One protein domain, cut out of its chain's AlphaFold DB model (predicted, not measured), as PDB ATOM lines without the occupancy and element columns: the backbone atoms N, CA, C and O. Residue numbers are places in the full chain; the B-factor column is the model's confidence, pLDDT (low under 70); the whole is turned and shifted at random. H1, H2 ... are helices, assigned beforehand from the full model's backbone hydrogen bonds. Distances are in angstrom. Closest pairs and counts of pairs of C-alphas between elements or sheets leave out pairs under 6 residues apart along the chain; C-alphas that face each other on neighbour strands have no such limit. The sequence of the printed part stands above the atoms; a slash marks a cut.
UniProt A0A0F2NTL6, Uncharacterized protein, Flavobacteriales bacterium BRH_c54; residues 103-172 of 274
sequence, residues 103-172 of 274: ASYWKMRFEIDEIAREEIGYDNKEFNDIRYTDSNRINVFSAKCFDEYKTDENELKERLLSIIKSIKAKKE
ATOM      1  N   ALA A 103      73.595 127.173 149.893       93.75
ATOM      2  CA  ALA A 103      74.349 126.189 149.126       93.75
ATOM      3  C   ALA A 103      74.084 126.285 147.620       93.75
ATOM      4  O   ALA A 103      75.030 126.256 146.829       93.75
ATOM      5  N   SER A 104      72.818 126.432 147.229       93.62
ATOM      6  CA  SER A 104      72.424 126.577 145.828       93.62
ATOM      7  C   SER A 104      72.974 127.875 145.225       93.62
ATOM      8  O   SER A 104      73.628 127.844 144.183       93.62
ATOM      9  N   TYR A 105      72.855 128.994 145.950       92.69
ATOM     10  CA  TYR A 105      73.426 130.285 145.563       92.69
ATOM     11  C   TYR A 105      74.917 130.198 145.254       92.69
ATOM     12  O   TYR A 105      75.362 130.602 144.182       92.69
ATOM     13  N   TRP A 106      75.708 129.683 146.198       90.81
ATOM     14  CA  TRP A 106      77.160 129.668 146.054       90.81
ATOM     15  C   TRP A 106      77.623 128.702 144.969       90.81
ATOM     16  O   TRP A 106      78.619 128.993 144.306       90.81
ATOM     17  N   LYS A 107      76.883 127.611 144.738       92.88
ATOM     18  CA  LYS A 107      77.103 126.730 143.590       92.88
ATOM     19  C   LYS A 107      76.865 127.473 142.274       92.88
ATOM     20  O   LYS A 107      77.770 127.516 141.449       92.88
ATOM     21  N   MET A 108      75.704 128.108 142.106       93.81
ATOM     22  CA  MET A 108      75.392 128.894 140.906       93.81
ATOM     23  C   MET A 108      76.429 129.997 140.676       93.81
ATOM     24  O   MET A 108      76.931 130.159 139.569       93.81
ATOM     25  N   ARG A 109      76.815 130.715 141.734       90.69
ATOM     26  CA  ARG A 109      77.845 131.756 141.671       90.69
ATOM     27  C   ARG A 109      79.190 131.231 141.205       90.69
ATOM     28  O   ARG A 109      79.832 131.893 140.399       90.69
ATOM     29  N   PHE A 110      79.602 130.076 141.713       91.62
ATOM     30  CA  PHE A 110      80.840 129.435 141.297       91.62
ATOM     31  C   PHE A 110      80.791 129.046 139.814       91.62
ATOM     32  O   PHE A 110      81.691 129.425 139.075       91.62
ATOM     33  N   GLU A 111      79.712 128.393 139.364       94.69
ATOM     34  CA  GLU A 111      79.513 128.031 137.949       94.69
ATOM     35  C   GLU A 111      79.567 129.263 137.030       94.69
ATOM     36  O   GLU A 111      80.232 129.259 135.997       94.69
ATOM     37  N   ILE A 112      78.894 130.349 137.419       95.06
ATOM     38  CA  ILE A 112      78.898 131.607 136.670       95.06
ATOM     39  C   ILE A 112      80.294 132.243 136.631       95.06
ATOM     40  O   ILE A 112      80.705 132.735 135.581       95.06
ATOM     41  N   ASP A 113      81.025 132.236 137.747       93.06
ATOM     42  CA  ASP A 113      82.379 132.788 137.815       93.06
ATOM     43  C   ASP A 113      83.369 131.971 136.955       93.06
ATOM     44  O   ASP A 113      84.286 132.555 136.370       93.06
ATOM     45  N   GLU A 114      83.187 130.650 136.833       94.69
ATOM     46  CA  GLU A 114      83.969 129.808 135.914       94.69
ATOM     47  C   GLU A 114      83.694 130.162 134.450       94.69
ATOM     48  O   GLU A 114      84.636 130.430 133.701       94.69
ATOM     49  N   ILE A 115      82.419 130.272 134.063       95.62
ATOM     50  CA  ILE A 115      82.031 130.662 132.699       95.62
ATOM     51  C   ILE A 115      82.551 132.068 132.372       95.62
ATOM     52  O   ILE A 115      83.117 132.295 131.306       95.62
ATOM     53  N   ALA A 116      82.397 133.030 133.287       95.50
ATOM     54  CA  ALA A 116      82.868 134.398 133.077       95.50
ATOM     55  C   ALA A 116      84.389 134.448 132.871       95.50
ATOM     56  O   ALA A 116      84.880 135.120 131.964       95.50
ATOM     57  N   ARG A 117      85.144 133.705 133.683       92.00
ATOM     58  CA  ARG A 117      86.600 133.615 133.564       92.00
ATOM     59  C   ARG A 117      87.029 133.092 132.197       92.00
ATOM     60  O   ARG A 117      87.951 133.652 131.611       92.00
ATOM     61  N   GLU A 118      86.379 132.041 131.712       91.69
ATOM     62  CA  GLU A 118      86.681 131.446 130.409       91.69
ATOM     63  C   GLU A 118      86.330 132.402 129.258       91.69
ATOM     64  O   GLU A 118      87.148 132.659 128.373       91.69
ATOM     65  N   GLU A 119      85.133 132.985 129.301       94.75
ATOM     66  CA  GLU A 119      84.559 133.695 128.159       94.75
ATOM     67  C   GLU A 119      84.987 135.164 128.067       94.75
ATOM     68  O   GLU A 119      85.246 135.697 126.983       94.75
ATOM     69  N   ILE A 120      85.069 135.850 129.208       95.19
ATOM     70  CA  ILE A 120      85.260 137.307 129.272       95.19
ATOM     71  C   ILE A 120      86.462 137.736 130.117       95.19
ATOM     72  O   ILE A 120      86.761 138.938 130.169       95.19
ATOM     73  N   GLY A 121      87.166 136.769 130.710       91.25
ATOM     74  CA  GLY A 121      88.418 136.958 131.428       91.25
ATOM     75  C   GLY A 121      88.242 137.301 132.909       91.25
ATOM     76  O   GLY A 121      87.134 137.526 133.398       91.25
ATOM     77  N   TYR A 122      89.358 137.350 133.636       83.19
ATOM     78  CA  TYR A 122      89.378 137.698 135.061       83.19
ATOM     79  C   TYR A 122      89.098 139.185 135.292       83.19
ATOM     80  O   TYR A 122      89.506 140.032 134.501       83.19
ATOM     81  N   ASP A 123      88.451 139.495 136.419       83.12
ATOM     82  CA  ASP A 123      88.220 140.862 136.906       83.12
ATOM     83  C   ASP A 123      87.564 141.805 135.892       83.12
ATOM     84  O   ASP A 123      87.813 143.011 135.865       83.12
ATOM     85  N   ASN A 124      86.670 141.259 135.068       90.94
ATOM     86  CA  ASN A 124      85.903 142.061 134.135       90.94
ATOM     87  C   ASN A 124      84.987 143.038 134.887       90.94
ATOM     88  O   ASN A 124      84.000 142.629 135.495       90.94
ATOM     89  N   LYS A 125      85.332 144.332 134.849       89.94
ATOM     90  CA  LYS A 125      84.640 145.384 135.604       89.94
ATOM     91  C   LYS A 125      83.150 145.482 135.260       89.94
ATOM     92  O   LYS A 125      82.338 145.502 136.174       89.94
ATOM     93  N   GLU A 126      82.798 145.463 133.972       90.31
ATOM     94  CA  GLU A 126      81.399 145.531 133.510       90.31
ATOM     95  C   GLU A 126      80.564 144.392 134.110       90.31
ATOM     96  O   GLU A 126      79.481 144.617 134.650       90.31
ATOM     97  N   PHE A 127      81.102 143.172 134.091       93.44
ATOM     98  CA  PHE A 127      80.451 142.029 134.721       93.44
ATOM     99  C   PHE A 127      80.416 142.148 136.251       93.44
ATOM    100  O   PHE A 127      79.377 141.907 136.862       93.44
ATOM    101  N   ASN A 128      81.530 142.533 136.875       90.75
ATOM    102  CA  ASN A 128      81.661 142.633 138.326       90.75
ATOM    103  C   ASN A 128      80.688 143.651 138.930       90.75
ATOM    104  O   ASN A 128      80.041 143.333 139.927       90.75
ATOM    105  N   ASP A 129      80.542 144.824 138.318       89.44
ATOM    106  CA  ASP A 129      79.654 145.887 138.798       89.44
ATOM    107  C   ASP A 129      78.193 145.399 138.851       89.44
ATOM    108  O   ASP A 129      77.498 145.567 139.862       89.44
ATOM    109  N   ILE A 130      77.738 144.696 137.805       85.38
ATOM    110  CA  ILE A 130      76.382 144.132 137.761       85.38
ATOM    111  C   ILE A 130      76.247 142.963 138.736       85.38
ATOM    112  O   ILE A 130      75.300 142.899 139.522       85.38
ATOM    113  N   ARG A 131      77.236 142.068 138.741       84.81
ATOM    114  CA  ARG A 131      77.289 140.900 139.614       84.81
ATOM    115  C   ARG A 131      77.143 141.292 141.080       84.81
ATOM    116  O   ARG A 131      76.381 140.643 141.794       84.81
ATOM    117  N   TYR A 132      77.850 142.318 141.555       82.44
ATOM    118  CA  TYR A 132      77.752 142.769 142.947       82.44
ATOM    119  C   TYR A 132      76.404 143.420 143.258       82.44
ATOM    120  O   TYR A 132      75.825 143.132 144.303       82.44
ATOM    121  N   THR A 133      75.876 144.220 142.332       80.12
ATOM    122  CA  THR A 133      74.569 144.870 142.488       80.12
ATOM    123  C   THR A 133      73.440 143.840 142.598       80.12
ATOM    124  O   THR A 133      72.610 143.914 143.503       80.12
ATOM    125  N   ASP A 134      73.440 142.830 141.729       74.25
ATOM    126  CA  ASP A 134      72.381 141.822 141.691       74.25
ATOM    127  C   ASP A 134      72.525 140.747 142.783       74.25
ATOM    128  O   ASP A 134      71.531 140.154 143.194       74.25
ATOM    129  N   SER A 135      73.732 140.547 143.335       68.81
ATOM    130  CA  SER A 135      73.962 139.634 144.476       68.81
ATOM    131  C   SER A 135      73.142 140.000 145.709       68.81
ATOM    132  O   SER A 135      72.788 139.129 146.500       68.81
ATOM    133  N   ASN A 136      72.844 141.287 145.884       68.31
ATOM    134  CA  ASN A 136      72.083 141.772 147.030       68.31
ATOM    135  C   ASN A 136      70.589 141.432 146.939       68.31
ATOM    136  O   ASN A 136      69.890 141.558 147.935       68.31
ATOM    137  N   ARG A 137      70.092 140.993 145.773       65.62
ATOM    138  CA  ARG A 137      68.660 140.737 145.562       65.62
ATOM    139  C   ARG A 137      68.158 139.458 146.226       65.62
ATOM    140  O   ARG A 137      66.994 139.404 146.599       65.62
ATOM    141  N   ILE A 138      69.020 138.452 146.383       68.50
ATOM    142  CA  ILE A 138      68.635 137.127 146.904       68.50
ATOM    143  C   ILE A 138      69.501 136.675 148.090       68.50
ATOM    144  O   ILE A 138      69.536 135.499 148.435       68.50
ATOM    145  N   ASN A 139      70.212 137.600 148.744       70.44
ATOM    146  CA  ASN A 139      71.127 137.277 149.848       70.44
ATOM    147  C   ASN A 139      70.422 136.977 151.189       70.44
ATOM    148  O   ASN A 139      71.085 136.591 152.153       70.44
ATOM    149  N   VAL A 140      69.093 137.108 151.255       82.50
ATOM    150  CA  VAL A 140      68.284 136.734 152.423       82.50
ATOM    151  C   VAL A 140      67.836 135.278 152.290       82.50
ATOM    152  O   VAL A 140      66.683 134.966 152.002       82.50
ATOM    153  N   PHE A 141      68.782 134.364 152.501       85.75
ATOM    154  CA  PHE A 141      68.588 132.932 152.255       85.75
ATOM    155  C   PHE A 141      67.488 132.281 153.100       85.75
ATOM    156  O   PHE A 141      66.955 131.256 152.698       85.75
ATOM    157  N   SER A 142      67.133 132.833 154.259       87.06
ATOM    158  CA  SER A 142      66.127 132.243 155.150       87.06
ATOM    159  C   SER A 142      64.680 132.610 154.803       87.06
ATOM    160  O   SER A 142      63.767 131.996 155.348       87.06
ATOM    161  N   ALA A 143      64.456 133.621 153.953       86.38
ATOM    162  CA  ALA A 143      63.149 134.273 153.818       86.38
ATOM    163  C   ALA A 143      62.160 133.559 152.887       86.38
ATOM    164  O   ALA A 143      60.958 133.756 153.033       86.38
ATOM    165  N   LYS A 144      62.653 132.761 151.937       87.75
ATOM    166  CA  LYS A 144      61.835 132.063 150.937       87.75
ATOM    167  C   LYS A 144      62.047 130.564 151.025       87.75
ATOM    168  O   LYS A 144      63.175 130.121 151.272       87.75
ATOM    169  N   CYS A 145      60.983 129.803 150.779       91.12
ATOM    170  CA  CYS A 145      61.113 128.358 150.652       91.12
ATOM    171  C   CYS A 145      62.014 128.008 149.459       91.12
ATOM    172  O   CYS A 145      62.143 128.796 148.521       91.12
ATOM    173  N   PHE A 146      62.660 126.841 149.499       89.56
ATOM    174  CA  PHE A 146      63.671 126.461 148.507       89.56
ATOM    175  C   PHE A 146      63.172 126.555 147.058       89.56
ATOM    176  O   PHE A 146      63.874 127.105 146.215       89.56
ATOM    177  N   ASP A 147      61.954 126.098 146.770       88.75
ATOM    178  CA  ASP A 147      61.424 126.093 145.400       88.75
ATOM    179  C   ASP A 147      61.145 127.511 144.872       88.75
ATOM    180  O   ASP A 147      61.462 127.830 143.725       88.75
ATOM    181  N   GLU A 148      60.637 128.403 145.726       89.88
ATOM    182  CA  GLU A 148      60.472 129.823 145.395       89.88
ATOM    183  C   GLU A 148      61.830 130.489 145.160       89.88
ATOM    184  O   GLU A 148      62.026 131.197 144.172       89.88
ATOM    185  N   TYR A 149      62.797 130.212 146.037       92.25
ATOM    186  CA  TYR A 149      64.160 130.716 145.913       92.25
ATOM    187  C   TYR A 149      64.834 130.240 144.617       92.25
ATOM    188  O   TYR A 149      65.550 131.006 143.972       92.25
ATOM    189  N   LYS A 150      64.599 128.987 144.206       91.94
ATOM    190  CA  LYS A 150      65.141 128.434 142.958       91.94
ATOM    191  C   LYS A 150      64.658 129.194 141.727       91.94
ATOM    192  O   LYS A 150      65.440 129.318 140.785       91.94
ATOM    193  N   THR A 151      63.433 129.716 141.736       91.12
ATOM    194  CA  THR A 151      62.929 130.582 140.660       91.12
ATOM    195  C   THR A 151      63.759 131.864 140.570       91.12
ATOM    196  O   THR A 151      64.354 132.119 139.524       91.12
ATOM    197  N   ASP A 152      63.922 132.597 141.678       90.56
ATOM    198  CA  ASP A 152      64.729 133.831 141.698       90.56
ATOM    199  C   ASP A 152      66.203 133.574 141.324       90.56
ATOM    200  O   ASP A 152      66.848 134.366 140.633       90.56
ATOM    201  N   GLU A 153      66.773 132.464 141.806       93.00
ATOM    202  CA  GLU A 153      68.150 132.075 141.503       93.00
ATOM    203  C   GLU A 153      68.337 131.803 140.008       93.00
ATOM    204  O   GLU A 153      69.358 132.194 139.439       93.00
ATOM    205  N   ASN A 154      67.363 131.150 139.368       93.44
ATOM    206  CA  ASN A 154      67.394 130.882 137.934       93.44
ATOM    207  C   ASN A 154      67.288 132.183 137.128       93.44
ATOM    208  O   ASN A 154      68.089 132.380 136.217       93.44
ATOM    209  N   GLU A 155      66.398 133.104 137.504       92.50
ATOM    210  CA  GLU A 155      66.307 134.428 136.868       92.50
ATOM    211  C   GLU A 155      67.631 135.201 136.977       92.50
ATOM    212  O   GLU A 155      68.127 135.774 135.998       92.50
ATOM    213  N   LEU A 156      68.263 135.176 138.157       91.62
ATOM    214  CA  LEU A 156      69.585 135.768 138.349       91.62
ATOM    215  C   LEU A 156      70.638 135.082 137.468       91.62
ATOM    216  O   LEU A 156      71.438 135.765 136.824       91.62
ATOM    217  N   LYS A 157      70.644 133.744 137.422       94.19
ATOM    218  CA  LYS A 157      71.577 132.957 136.606       94.19
ATOM    219  C   LYS A 157      71.459 133.335 135.130       94.19
ATOM    220  O   LYS A 157      72.471 133.630 134.496       94.19
ATOM    221  N   GLU A 158      70.244 133.376 134.591       95.12
ATOM    222  CA  GLU A 158      69.983 133.748 133.197       95.12
ATOM    223  C   GLU A 158      70.447 135.171 132.885       95.12
ATOM    224  O   GLU A 158      71.117 135.402 131.871       95.12
ATOM    225  N   ARG A 159      70.174 136.122 133.784       92.88
ATOM    226  CA  ARG A 159      70.624 137.506 133.627       92.88
ATOM    227  C   ARG A 159      72.148 137.618 133.598       92.88
ATOM    228  O   ARG A 159      72.690 138.277 132.709       92.88
ATOM    229  N   LEU A 160      72.847 136.956 134.523       94.38
ATOM    230  CA  LEU A 160      74.315 136.949 134.564       94.38
ATOM    231  C   LEU A 160      74.910 136.310 133.300       94.38
ATOM    232  O   LEU A 160      75.853 136.856 132.725       94.38
ATOM    233  N   LEU A 161      74.328 135.210 132.811       96.38
ATOM    234  CA  LEU A 161      74.738 134.577 131.552       96.38
ATOM    235  C   LEU A 161      74.520 135.489 130.339       96.38
ATOM    236  O   LEU A 161      75.364 135.530 129.444       96.38
ATOM    237  N   SER A 162      73.414 136.235 130.299       96.31
ATOM    238  CA  SER A 162      73.134 137.200 129.229       96.31
ATOM    239  C   SER A 162      74.193 138.309 129.168       96.31
ATOM    240  O   SER A 162      74.692 138.648 128.094       96.31
ATOM    241  N   ILE A 163      74.625 138.810 130.328       95.31
ATOM    242  CA  ILE A 163      75.696 139.812 130.426       95.31
ATOM    243  C   ILE A 163      77.024 139.245 129.919       95.31
ATOM    244  O   ILE A 163      77.692 139.889 129.110       95.31
ATOM    245  N   ILE A 164      77.389 138.024 130.333       96.88
ATOM    246  CA  ILE A 164      78.602 137.349 129.842       96.88
ATOM    247  C   ILE A 164      78.568 137.238 128.313       96.88
ATOM    248  O   ILE A 164      79.541 137.600 127.651       96.88
ATOM    249  N   LYS A 165      77.436 136.810 127.737       97.31
ATOM    250  CA  LYS A 165      77.254 136.722 126.279       97.31
ATOM    251  C   LYS A 165      77.412 138.079 125.592       97.31
ATOM    252  O   LYS A 165      78.097 138.160 124.575       97.31
ATOM    253  N   SER A 166      76.829 139.141 126.148       96.81
ATOM    254  CA  SER A 166      76.951 140.498 125.601       96.81
ATOM    255  C   SER A 166      78.407 140.978 125.581       96.81
ATOM    256  O   SER A 166      78.898 141.447 124.555       96.81
ATOM    257  N   ILE A 167      79.137 140.798 126.684       96.12
ATOM    258  CA  ILE A 167      80.550 141.186 126.783       96.12
ATOM    259  C   ILE A 167      81.414 140.354 125.826       96.12
ATOM    260  O   ILE A 167      82.284 140.904 125.148       96.12
ATOM    261  N   LYS A 168      81.166 139.040 125.736       96.50
ATOM    262  CA  LYS A 168      81.843 138.149 124.783       96.50
ATOM    263  C   LYS A 168      81.654 138.639 123.348       96.50
ATOM    264  O   LYS A 168      82.644 138.780 122.635       96.50
ATOM    265  N   ALA A 169      80.422 138.977 122.960       96.94
ATOM    266  CA  ALA A 169      80.113 139.488 121.627       96.94
ATOM    267  C   ALA A 169      80.884 140.782 121.309       96.94
ATOM    268  O   ALA A 169      81.487 140.884 120.245       96.94
ATOM    269  N   LYS A 170      80.970 141.733 122.253       94.56
ATOM    270  CA  LYS A 170      81.781 142.958 122.087       94.56
ATOM    271  C   LYS A 170      83.271 142.647 121.879       94.56
ATOM    272  O   LYS A 170      83.939 143.281 121.063       94.56
ATOM    273  N   LYS A 171      83.818 141.679 122.627       95.06
ATOM    274  CA  LYS A 171      85.227 141.257 122.501       95.06
ATOM    275  C   LYS A 171      85.495 140.569 121.160       95.06
ATOM    276  O   LYS A 171      86.539 140.816 120.558       95.06
ATOM    277  N   GLU A 172      84.560 139.746 120.693       95.12
ATOM    278  CA  GLU A 172      84.613 139.100 119.380       95.12
ATOM    279  C   GLU A 172      84.520 140.116 118.237       95.12
ATOM    280  O   GLU A 172      85.362 140.098 117.343       95.12
TER     281      GLU A 172
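Overview. This is residues 103 to 172 of the 274 residues of an uncharacterized protein of Flavobacteriales bacterium BRH_c54 (UniProt A0A0F2NTL6). Three nearly parallel helices form a rod-like bundle: the long H3 makes its length, H1 runs the same way beside it, and the shorter H2 packs on H3, running opposite. The 70 printed residues hold three named helices, H1, H2, H3 in chain order, and no named strand: an all-helix, up-and-down bundle, compact, radius of gyration of the C-alphas 12.6 A, spans 40 by 17 by 16 A.

Along the chain. H3, residues 146 to 172, 38.0 A long, ends at C-alpha 172, (84.613, 139.100, 119.380). H1, residues 103 to 120, 25.2 A, begins at C-alpha 103, (74.349, 126.189, 149.126). H2 is residues 125 to 135, 15.0 A.

Arrangement. H3 touches H1 at a shallow tilt of 7 degrees, the same way; the closest C-alphas, Lys 168 and Ile 120, are 5.7 A apart. H2 and H3 form a hairpin, a shallow tilt of 9 degrees, opposite ways; H3 touches H2 with residues 156 to 167 alone, closest C-alphas Ile 163 and Phe 127, 6.8 A. H1 and H2 are near each other. Every O i to N i+4 pair is within hydrogen-bond range in H1 and H3, 6 of 7 in H2.

Size, cuts and confidence. The farthest C-alphas, Ala 143 and Glu 172, are 40.9 A apart. The printed part has no cut and no long link; pLDDT is under 70 at residues 135 to 138.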